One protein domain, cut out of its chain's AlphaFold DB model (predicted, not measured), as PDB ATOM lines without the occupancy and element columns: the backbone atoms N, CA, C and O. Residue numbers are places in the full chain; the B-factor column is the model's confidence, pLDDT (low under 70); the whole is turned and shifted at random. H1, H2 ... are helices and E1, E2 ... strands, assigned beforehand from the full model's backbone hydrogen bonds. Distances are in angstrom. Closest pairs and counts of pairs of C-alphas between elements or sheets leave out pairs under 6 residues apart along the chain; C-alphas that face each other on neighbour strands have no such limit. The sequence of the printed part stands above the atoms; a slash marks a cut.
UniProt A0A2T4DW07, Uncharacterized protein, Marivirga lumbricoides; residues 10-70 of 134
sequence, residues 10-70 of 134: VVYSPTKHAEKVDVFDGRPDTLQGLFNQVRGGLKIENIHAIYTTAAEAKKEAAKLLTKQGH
ATOM      1  N   VAL A  10      33.674  16.183 -32.258       86.94
ATOM      2  CA  VAL A  10      35.007  16.756 -32.430       86.94
ATOM      3  C   VAL A  10      35.526  17.188 -31.071       86.94
ATOM      4  O   VAL A  10      34.856  17.927 -30.356       86.94
ATOM      5  N   VAL A  11      36.712  16.716 -30.707       87.75
ATOM      6  CA  VAL A  11      37.413  17.171 -29.508       87.75
ATOM      7  C   VAL A  11      38.553  18.074 -29.941       87.75
ATOM      8  O   VAL A  11      39.436  17.659 -30.698       87.75
ATOM      9  N   TYR A  12      38.544  19.302 -29.441       87.50
ATOM     10  CA  TYR A  12      39.568  20.295 -29.725       87.50
ATOM     11  C   TYR A  12      40.728  20.204 -28.732       87.50
ATOM     12  O   TYR A  12      40.578  19.812 -27.575       87.50
ATOM     13  N   SER A  13      41.917  20.570 -29.193       84.94
ATOM     14  CA  SER A  13      43.110  20.695 -28.365       84.94
ATOM     15  C   SER A  13      42.930  21.861 -27.384       84.94
ATOM     16  O   SER A  13      42.744  22.999 -27.820       84.94
ATOM     17  N   PRO A  14      43.000  21.629 -26.061       81.69
ATOM     18  CA  PRO A  14      42.794  22.694 -25.088       81.69
ATOM     19  C   PRO A  14      43.946  23.708 -25.110       81.69
ATOM     20  O   PRO A  14      45.126  23.342 -25.092       81.69
ATOM     21  N   THR A  15      43.613  24.996 -25.064       79.56
ATOM     22  CA  THR A  15      44.568  26.089 -24.817       79.56
ATOM     23  C   THR A  15      44.777  26.303 -23.311       79.56
ATOM     24  O   THR A  15      44.143  25.647 -22.488       79.56
ATOM     25  N   LYS A  16      45.692  27.201 -22.913       69.31
ATOM     26  CA  LYS A  16      46.040  27.460 -21.497       69.31
ATOM     27  C   LYS A  16      44.851  27.935 -20.643       69.31
ATOM     28  O   LYS A  16      44.879  27.766 -19.428       69.31
ATOM     29  N   HIS A  17      43.852  28.537 -21.282       74.12
ATOM     30  CA  HIS A  17      42.654  29.088 -20.648       74.12
ATOM     31  C   HIS A  17      41.373  28.421 -21.159       74.12
ATOM     32  O   HIS A  17      40.297  28.958 -20.937       74.12
ATOM     33  N   ALA A  18      41.490  27.289 -21.859       74.00
ATOM     34  CA  ALA A  18      40.335  26.611 -22.424       74.00
ATOM     35  C   ALA A  18      39.463  26.015 -21.319       74.00
ATOM     36  O   ALA A  18      39.939  25.270 -20.456       74.00
ATOM     37  N   GLU A  19      38.175  26.312 -21.389       75.25
ATOM     38  CA  GLU A  19      37.169  25.654 -20.580       75.25
ATOM     39  C   GLU A  19      36.689  24.371 -21.257       75.25
ATOM     40  O   GLU A  19      36.998  24.056 -22.408       75.25
ATOM     41  N   LYS A  20      35.885  23.593 -20.534       75.75
ATOM     42  CA  LYS A  20      35.332  22.345 -21.062       75.75
ATOM     43  C   LYS A  20      34.530  22.547 -22.348       75.75
ATOM     44  O   LYS A  20      34.568  21.670 -23.205       75.75
ATOM     45  N   VAL A  21      33.846  23.682 -22.465       76.25
ATOM     46  CA  VAL A  21      33.020  24.036 -23.625       76.25
ATOM     47  C   VAL A  21      33.881  24.306 -24.862       76.25
ATOM     48  O   VAL A  21      33.481  23.926 -25.956       76.25
ATOM     49  N   ASP A  22      35.090  24.848 -24.688       77.50
ATOM     50  CA  ASP A  22      36.032  25.102 -25.790       77.50
ATOM     51  C   ASP A  22      36.654  23.810 -26.337       77.50
ATOM     52  O   ASP A  22      37.057  23.730 -27.494       77.50
ATOM     53  N   VAL A  23      36.756  22.786 -25.486       79.00
ATOM     54  CA  VAL A  23      37.337  21.479 -25.827       79.00
ATOM     55  C   VAL A  23      36.295  20.555 -26.442       79.00
ATOM     56  O   VAL A  23      36.608  19.799 -27.361       79.00
ATOM     57  N   PHE A  24      35.071  20.574 -25.914       86.25
ATOM     58  CA  PHE A  24      33.974  19.747 -26.399       86.25
ATOM     59  C   PHE A  24      32.615  20.334 -25.997       86.25
ATOM     60  O   PHE A  24      32.268  20.372 -24.813       86.25
ATOM     61  N   ASP A  25      31.812  20.716 -26.989       81.44
ATOM     62  CA  ASP A  25      30.490  21.329 -26.805       81.44
ATOM     63  C   ASP A  25      29.341  20.305 -26.685       81.44
ATOM     64  O   ASP A  25      28.217  20.653 -26.320       81.44
ATOM     65  N   GLY A  26      29.615  19.023 -26.953       80.69
ATOM     66  CA  GLY A  26      28.622  17.950 -26.892       80.69
ATOM     67  C   GLY A  26      27.721  17.836 -28.117       80.69
ATOM     68  O   GLY A  26      26.869  16.944 -28.137       80.69
ATOM     69  N   ARG A  27      27.879  18.701 -29.125       84.06
ATOM     70  CA  ARG A  27      27.024  18.703 -30.309       84.06
ATOM     71  C   ARG A  27      27.592  17.752 -31.365       84.06
ATOM     72  O   ARG A  27      28.802  17.729 -31.581       84.06
ATOM     73  N   PRO A  28      26.744  16.930 -32.005       85.69
ATOM     74  CA  PRO A  28      27.172  16.169 -33.163       85.69
ATOM     75  C   PRO A  28      27.347  17.113 -34.357       85.69
ATOM     76  O   PRO A  28      26.504  17.974 -34.603       85.69
ATOM     77  N   ASP A  29      28.414  16.902 -35.110       84.88
ATOM     78  CA  ASP A  29      28.685  17.552 -36.384       84.88
ATOM     79  C   ASP A  29      28.681  16.513 -37.519       84.88
ATOM     80  O   ASP A  29      28.764  15.298 -37.301       84.88
ATOM     81  N   THR A  30      28.576  17.002 -38.747       86.62
ATOM     82  CA  THR A  30      28.660  16.205 -39.974       86.62
ATOM     83  C   THR A  30      30.023  16.406 -40.631       86.62
ATOM     84  O   THR A  30      30.680  17.425 -40.425       86.62
ATOM     85  N   LEU A  31      30.441  15.476 -41.496       84.38
ATOM     86  CA  LEU A  31      31.654  15.647 -42.314       84.38
ATOM     87  C   LEU A  31      31.649  16.959 -43.109       84.38
ATOM     88  O   LEU A  31      32.681  17.614 -43.236       84.38
ATOM     89  N   GLN A  32      30.486  17.353 -43.627       85.31
ATOM     90  CA  GLN A  32      30.336  18.574 -44.409       85.31
ATOM     91  C   GLN A  32      30.448  19.832 -43.534       85.31
ATOM     92  O   GLN A  32      31.079  20.804 -43.947       85.31
ATOM     93  N   GLY A  33      29.899  19.802 -42.314       85.06
ATOM     94  CA  GLY A  33      30.049  20.875 -41.325       85.06
ATOM     95  C   GLY A  33      31.504  21.068 -40.901       85.06
ATOM     96  O   GLY A  33      32.031  22.177 -40.991       85.06
ATOM     97  N   LEU A  34      32.193  19.968 -40.593       83.50
ATOM     98  CA  LEU A  34      33.632  19.939 -40.326       83.50
ATOM     99  C   LEU A  34      34.457  20.501 -41.491       83.50
ATOM    100  O   LEU A  34      35.342  21.332 -41.291       83.50
ATOM    101  N   PHE A  35      34.154  20.094 -42.724       85.19
ATOM    102  CA  PHE A  35      34.842  20.603 -43.911       85.19
ATOM    103  C   PHE A  35      34.650  22.117 -44.075       85.19
ATOM    104  O   PHE A  35      35.602  22.844 -44.370       85.19
ATOM    105  N   ASN A  36      33.436  22.612 -43.823       88.12
ATOM    106  CA  ASN A  36      33.136  24.040 -43.856       88.12
ATOM    107  C   ASN A  36      33.867  24.813 -42.750       88.12
ATOM    108  O   ASN A  36      34.340  25.916 -43.009       88.12
ATOM    109  N   GLN A  37      34.019  24.244 -41.551       84.94
ATOM    110  CA  GLN A  37      34.800  24.855 -40.469       84.94
ATOM    111  C   GLN A  37      36.285  24.955 -40.829       84.94
ATOM    112  O   GLN A  37      36.887  26.013 -40.645       84.94
ATOM    113  N   VAL A  38      36.870  23.893 -41.398       85.31
ATOM    114  CA  VAL A  38      38.264  23.906 -41.880       85.31
ATOM    115  C   VAL A  38      38.445  24.967 -42.964       85.31
ATOM    116  O   VAL A  38      39.364  25.780 -42.891       85.31
ATOM    117  N   ARG A  39      37.514  25.039 -43.922       86.75
ATOM    118  CA  ARG A  39      37.503  26.087 -44.953       86.75
ATOM    119  C   ARG A  39      37.314  27.493 -44.365       86.75
ATOM    120  O   ARG A  39      37.858  28.450 -44.907       86.75
ATOM    121  N   GLY A  40      36.583  27.615 -43.259       84.25
ATOM    122  CA  GLY A  40      36.376  28.850 -42.502       84.25
ATOM    123  C   GLY A  40      37.562  29.279 -41.629       84.25
ATOM    124  O   GLY A  40      37.457  30.285 -40.934       84.25
ATOM    125  N   GLY A  41      38.682  28.547 -41.656       82.94
ATOM    126  CA  GLY A  41      39.908  28.899 -40.936       82.94
ATOM    127  C   GLY A  41      40.187  28.067 -39.682       82.94
ATOM    128  O   GLY A  41      41.150  28.357 -38.966       82.94
ATOM    129  N   LEU A  42      39.402  27.018 -39.407       83.38
ATOM    130  CA  LEU A  42      39.737  26.052 -38.363       83.38
ATOM    131  C   LEU A  42      41.020  25.301 -38.755       83.38
ATOM    132  O   LEU A  42      41.056  24.549 -39.729       83.38
ATOM    133  N   LYS A  43      42.086  25.488 -37.974       85.06
ATOM    134  CA  LYS A  43      43.345  24.763 -38.175       85.06
ATOM    135  C   LYS A  43      43.202  23.322 -37.702       85.06
ATOM    136  O   LYS A  43      42.814  23.084 -36.561       85.06
ATOM    137  N   ILE A  44      43.599  22.374 -38.547       82.12
ATOM    138  CA  ILE A  44      43.553  20.931 -38.251       82.12
ATOM    139  C   ILE A  44      44.391  20.592 -37.006       82.12
ATOM    140  O   ILE A  44      44.013  19.729 -36.227       82.12
ATOM    141  N   GLU A  45      45.475  21.333 -36.758       82.88
ATOM    142  CA  GLU A  45      46.324  21.210 -35.560       82.88
ATOM    143  C   GLU A  45      45.561  21.431 -34.240       82.88
ATOM    144  O   GLU A  45      45.945  20.916 -33.188       82.88
ATOM    145  N   ASN A  46      44.458  22.182 -34.292       83.44
ATOM    146  CA  ASN A  46      43.609  22.442 -33.134       83.44
ATOM    147  C   ASN A  46      42.603  21.313 -32.885       83.44
ATOM    148  O   ASN A  46      41.926  21.336 -31.861       83.44
ATOM    149  N   ILE A  47      42.487  20.331 -33.781       86.12
ATOM    150  CA  ILE A  47      41.630  19.161 -33.595       86.12
ATOM    151  C   ILE A  47      42.472  18.067 -32.949       86.12
ATOM    152  O   ILE A  47      43.467  17.614 -33.511       86.12
ATOM    153  N   HIS A  48      42.075  17.626 -31.758       85.94
ATOM    154  CA  HIS A  48      42.754  16.528 -31.083       85.94
ATOM    155  C   HIS A  48      42.336  15.178 -31.669       85.94
ATOM    156  O   HIS A  48      43.181  14.349 -32.000       85.94
ATOM    157  N   ALA A  49      41.024  14.955 -31.767       86.19
ATOM    158  CA  ALA A  49      40.450  13.713 -32.267       86.19
ATOM    159  C   ALA A  49      38.976  13.896 -32.653       86.19
ATOM    160  O   ALA A  49      38.293  14.799 -32.166       86.19
ATOM    161  N   ILE A  50      38.485  12.994 -33.503       87.56
ATOM    162  CA  ILE A  50      37.078  12.905 -33.901       87.56
ATOM    163  C   ILE A  50      36.557  11.534 -33.469       87.56
ATOM    164  O   ILE A  50      37.189  10.513 -33.741       87.56
ATOM    165  N   TYR A  51      35.406  11.515 -32.806       87.56
ATOM    166  CA  TYR A  51      34.762  10.310 -32.289       87.56
ATOM    167  C   TYR A  51      33.385  10.115 -32.909       87.56
ATOM    168  O   TYR A  51      32.720  11.070 -33.295       87.56
ATOM    169  N   THR A  52      32.914   8.875 -32.946       86.25
ATOM    170  CA  THR A  52      31.549   8.542 -33.381       86.25
ATOM    171  C   THR A  52      30.556   8.530 -32.218       86.25
ATOM    172  O   THR A  52      29.346   8.580 -32.429       86.25
ATOM    173  N   THR A  53      31.041   8.494 -30.971       86.62
ATOM    174  CA  THR A  53      30.192   8.495 -29.776       86.62
ATOM    175  C   THR A  53      30.483   9.686 -28.860       86.62
ATOM    176  O   THR A  53      31.631  10.007 -28.544       86.62
ATOM    177  N   ALA A  54      29.417  10.319 -28.358       85.62
ATOM    178  CA  ALA A  54      29.524  11.436 -27.416       85.62
ATOM    179  C   ALA A  54      30.210  11.024 -26.104       85.62
ATOM    180  O   ALA A  54      30.913  11.815 -25.477       85.62
ATOM    181  N   ALA A  55      29.986   9.781 -25.667       86.81
ATOM    182  CA  ALA A  55      30.532   9.264 -24.420       86.81
ATOM    183  C   ALA A  55      32.062   9.135 -24.473       86.81
ATOM    184  O   ALA A  55      32.730   9.460 -23.489       86.81
ATOM    185  N   GLU A  56      32.618   8.694 -25.604       86.88
ATOM    186  CA  GLU A  56      34.068   8.609 -25.808       86.88
ATOM    187  C   GLU A  56      34.693  10.002 -25.908       86.88
ATOM    188  O   GLU A  56      35.628  10.293 -25.159       86.88
ATOM    189  N   ALA A  57      34.106  10.892 -26.716       87.00
ATOM    190  CA  ALA A  57      34.558  12.280 -26.847       87.00
ATOM    191  C   ALA A  57      34.591  13.007 -25.493       87.00
ATOM    192  O   ALA A  57      35.594  13.613 -25.116       87.00
ATOM    193  N   LYS A  58      33.521  12.876 -24.698       87.38
ATOM    194  CA  LYS A  58      33.414  13.494 -23.368       87.38
ATOM    195  C   LYS A  58      34.460  12.962 -22.387       87.38
ATOM    196  O   LYS A  58      34.983  13.732 -21.578       87.38
ATOM    197  N   LYS A  59      34.749  11.655 -22.426       88.19
ATOM    198  CA  LYS A  59      35.790  11.043 -21.586       88.19
ATOM    199  C   LYS A  59      37.167  11.584 -21.952       88.19
ATOM    200  O   LYS A  59      37.930  11.911 -21.044       88.19
ATOM    201  N   GLU A  60      37.478  11.704 -23.239       88.25
ATOM    202  CA  GLU A  60      38.789  12.199 -23.656       88.25
ATOM    203  C   GLU A  60      38.953  13.700 -23.382       88.25
ATOM    204  O   GLU A  60      39.965  14.103 -22.809       88.25
ATOM    205  N   ALA A  61      37.922  14.511 -23.637       86.69
ATOM    206  CA  ALA A  61      37.913  15.931 -23.282       86.69
ATOM    207  C   ALA A  61      38.216  16.157 -21.785       86.69
ATOM    208  O   ALA A  61      39.044  16.994 -21.422       86.69
ATOM    209  N   ALA A  62      37.614  15.356 -20.898       84.62
ATOM    210  CA  ALA A  62      37.887  15.424 -19.461       84.62
ATOM    211  C   ALA A  62      39.338  15.041 -19.099       84.62
ATOM    212  O   ALA A  62      39.952  15.662 -18.224       84.62
ATOM    213  N   LYS A  63      39.920  14.039 -19.773       85.50
ATOM    214  CA  LYS A  63      41.337  13.671 -19.588       85.50
ATOM    215  C   LYS A  63      42.292  14.770 -20.055       85.50
ATOM    216  O   LYS A  63      43.326  14.987 -19.426       85.50
ATOM    217  N   LEU A  64      41.973  15.455 -21.151       83.12
ATOM    218  CA  LEU A  64      42.809  16.531 -21.684       83.12
ATOM    219  C   LEU A  64      42.861  17.731 -20.733       83.12
ATOM    220  O   LEU A  64      43.947  18.237 -20.447       83.12
ATOM    221  N   LEU A  65      41.716  18.114 -20.164       78.00
ATOM    222  CA  LEU A  65      41.620  19.205 -19.187       78.00
ATOM    223  C   LEU A  65      42.361  18.884 -17.880       78.00
ATOM    224  O   LEU A  65      43.122  19.701 -17.363       78.00
ATOM    225  N   THR A  66      42.212  17.664 -17.356       71.00
ATOM    226  CA  THR A  66      42.911  17.244 -16.125       71.00
ATOM    227  C   THR A  66      44.430  17.176 -16.303       71.00
ATOM    228  O   THR A  66      45.175  17.577 -15.407       71.00
ATOM    229  N   LYS A  67      44.925  16.753 -17.476       62.44
ATOM    230  CA  LYS A  67      46.367  16.759 -17.783       62.44
ATOM    231  C   LYS A  67      46.982  18.163 -17.777       62.44
ATOM    232  O   LYS A  67      48.160  18.288 -17.436       62.44
ATOM    233  N   GLN A  68      46.227  19.208 -18.118       58.88
ATOM    234  CA  GLN A  68      46.728  20.585 -18.067       58.88
ATOM    235  C   GLN A  68      46.926  21.088 -16.628       58.88
ATOM    236  O   GLN A  68      47.927  21.753 -16.352       58.88
ATOM    237  N   GLY A  69      46.056  20.696 -15.691       54.97
ATOM    238  CA  GLY A  69      46.150  21.095 -14.278       54.97
ATOM    239  C   GLY A  69      47.397  20.580 -13.542       54.97
ATOM    240  O   GLY A  69      47.827  21.168 -12.553       54.97
ATOM    241  N   HIS A  70      48.042  19.517 -14.037       51.06
ATOM    242  CA  HIS A  70      49.166  18.863 -13.351       51.06
ATOM    243  C   HIS A  70      50.569  19.325 -13.787       51.06
ATOM    244  O   HIS A  70      51.566  18.776 -13.317       51.06
TER     245      HIS A  70
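This is residues 10 to 70 of the 134 residues of an uncharacterized protein of Marivirga lumbricoides (UniProt A0A2T4DW07). Two short antiparallel strands, E1 and E2, make the middle, with the long helix H3 packed on one side of them and the short helix H1 packed near E1 and H3. On the far side of the strands from H3, the chain makes a loose loop that holds H2, and residues 35 to 41 stick out. The printed part has 61 residues, with elements in the order E1, H1, H2, E2, H3, a mixed class of helices and strands. The whole is compact, with a radius of gyration of the C-alphas of 11.5 A, and only just elongated, with spans of 36 by 24 by 15 A.

E1, residues 10 to 12, and E2, residues 47 to 51, are antiparallel neighbours at 156 degrees; N 11 and O 49 are 2.9 A apart and N 48 and O 11 are 2.8 A apart, both within hydrogen-bond range. H3, residues 54 to 69, comes closest to E1 at the C-alphas of Val 11 and Ala 57, 6.3 A apart. Its closest C-alphas to E2 are those of Ala 57 and Tyr 51, 5.8 A apart. H1, residues 20 to 23, touches H3, which touches it with residues 61 to 65 alone; the closest C-alphas of the two are those of Val 23 and Ala 61, 6.1 A apart. H2, residues 31 to 39, is apart from E1, H1 and H3. In H2 every O i to N i+4 pair is within hydrogen-bond range, in H3 11 of 12, and H1 is too short for such a pair.

E1 begins at C-alpha 10 (35.007, 16.756, -32.430). H2 is 12.3 A long, E2 11.3 A and H3 23.3 A, from C-alpha 54 (29.524, 11.436, -27.416) to C-alpha 69 (46.150, 21.095, -14.278).

The two C-alphas farthest apart, those of Gln 32 and His 70, are 36.3 A apart. The printed part has no cut; the link from E2 to H3 is tight and the other links are short. Confidence is under 70 at residue 16 and residues 67 to 70.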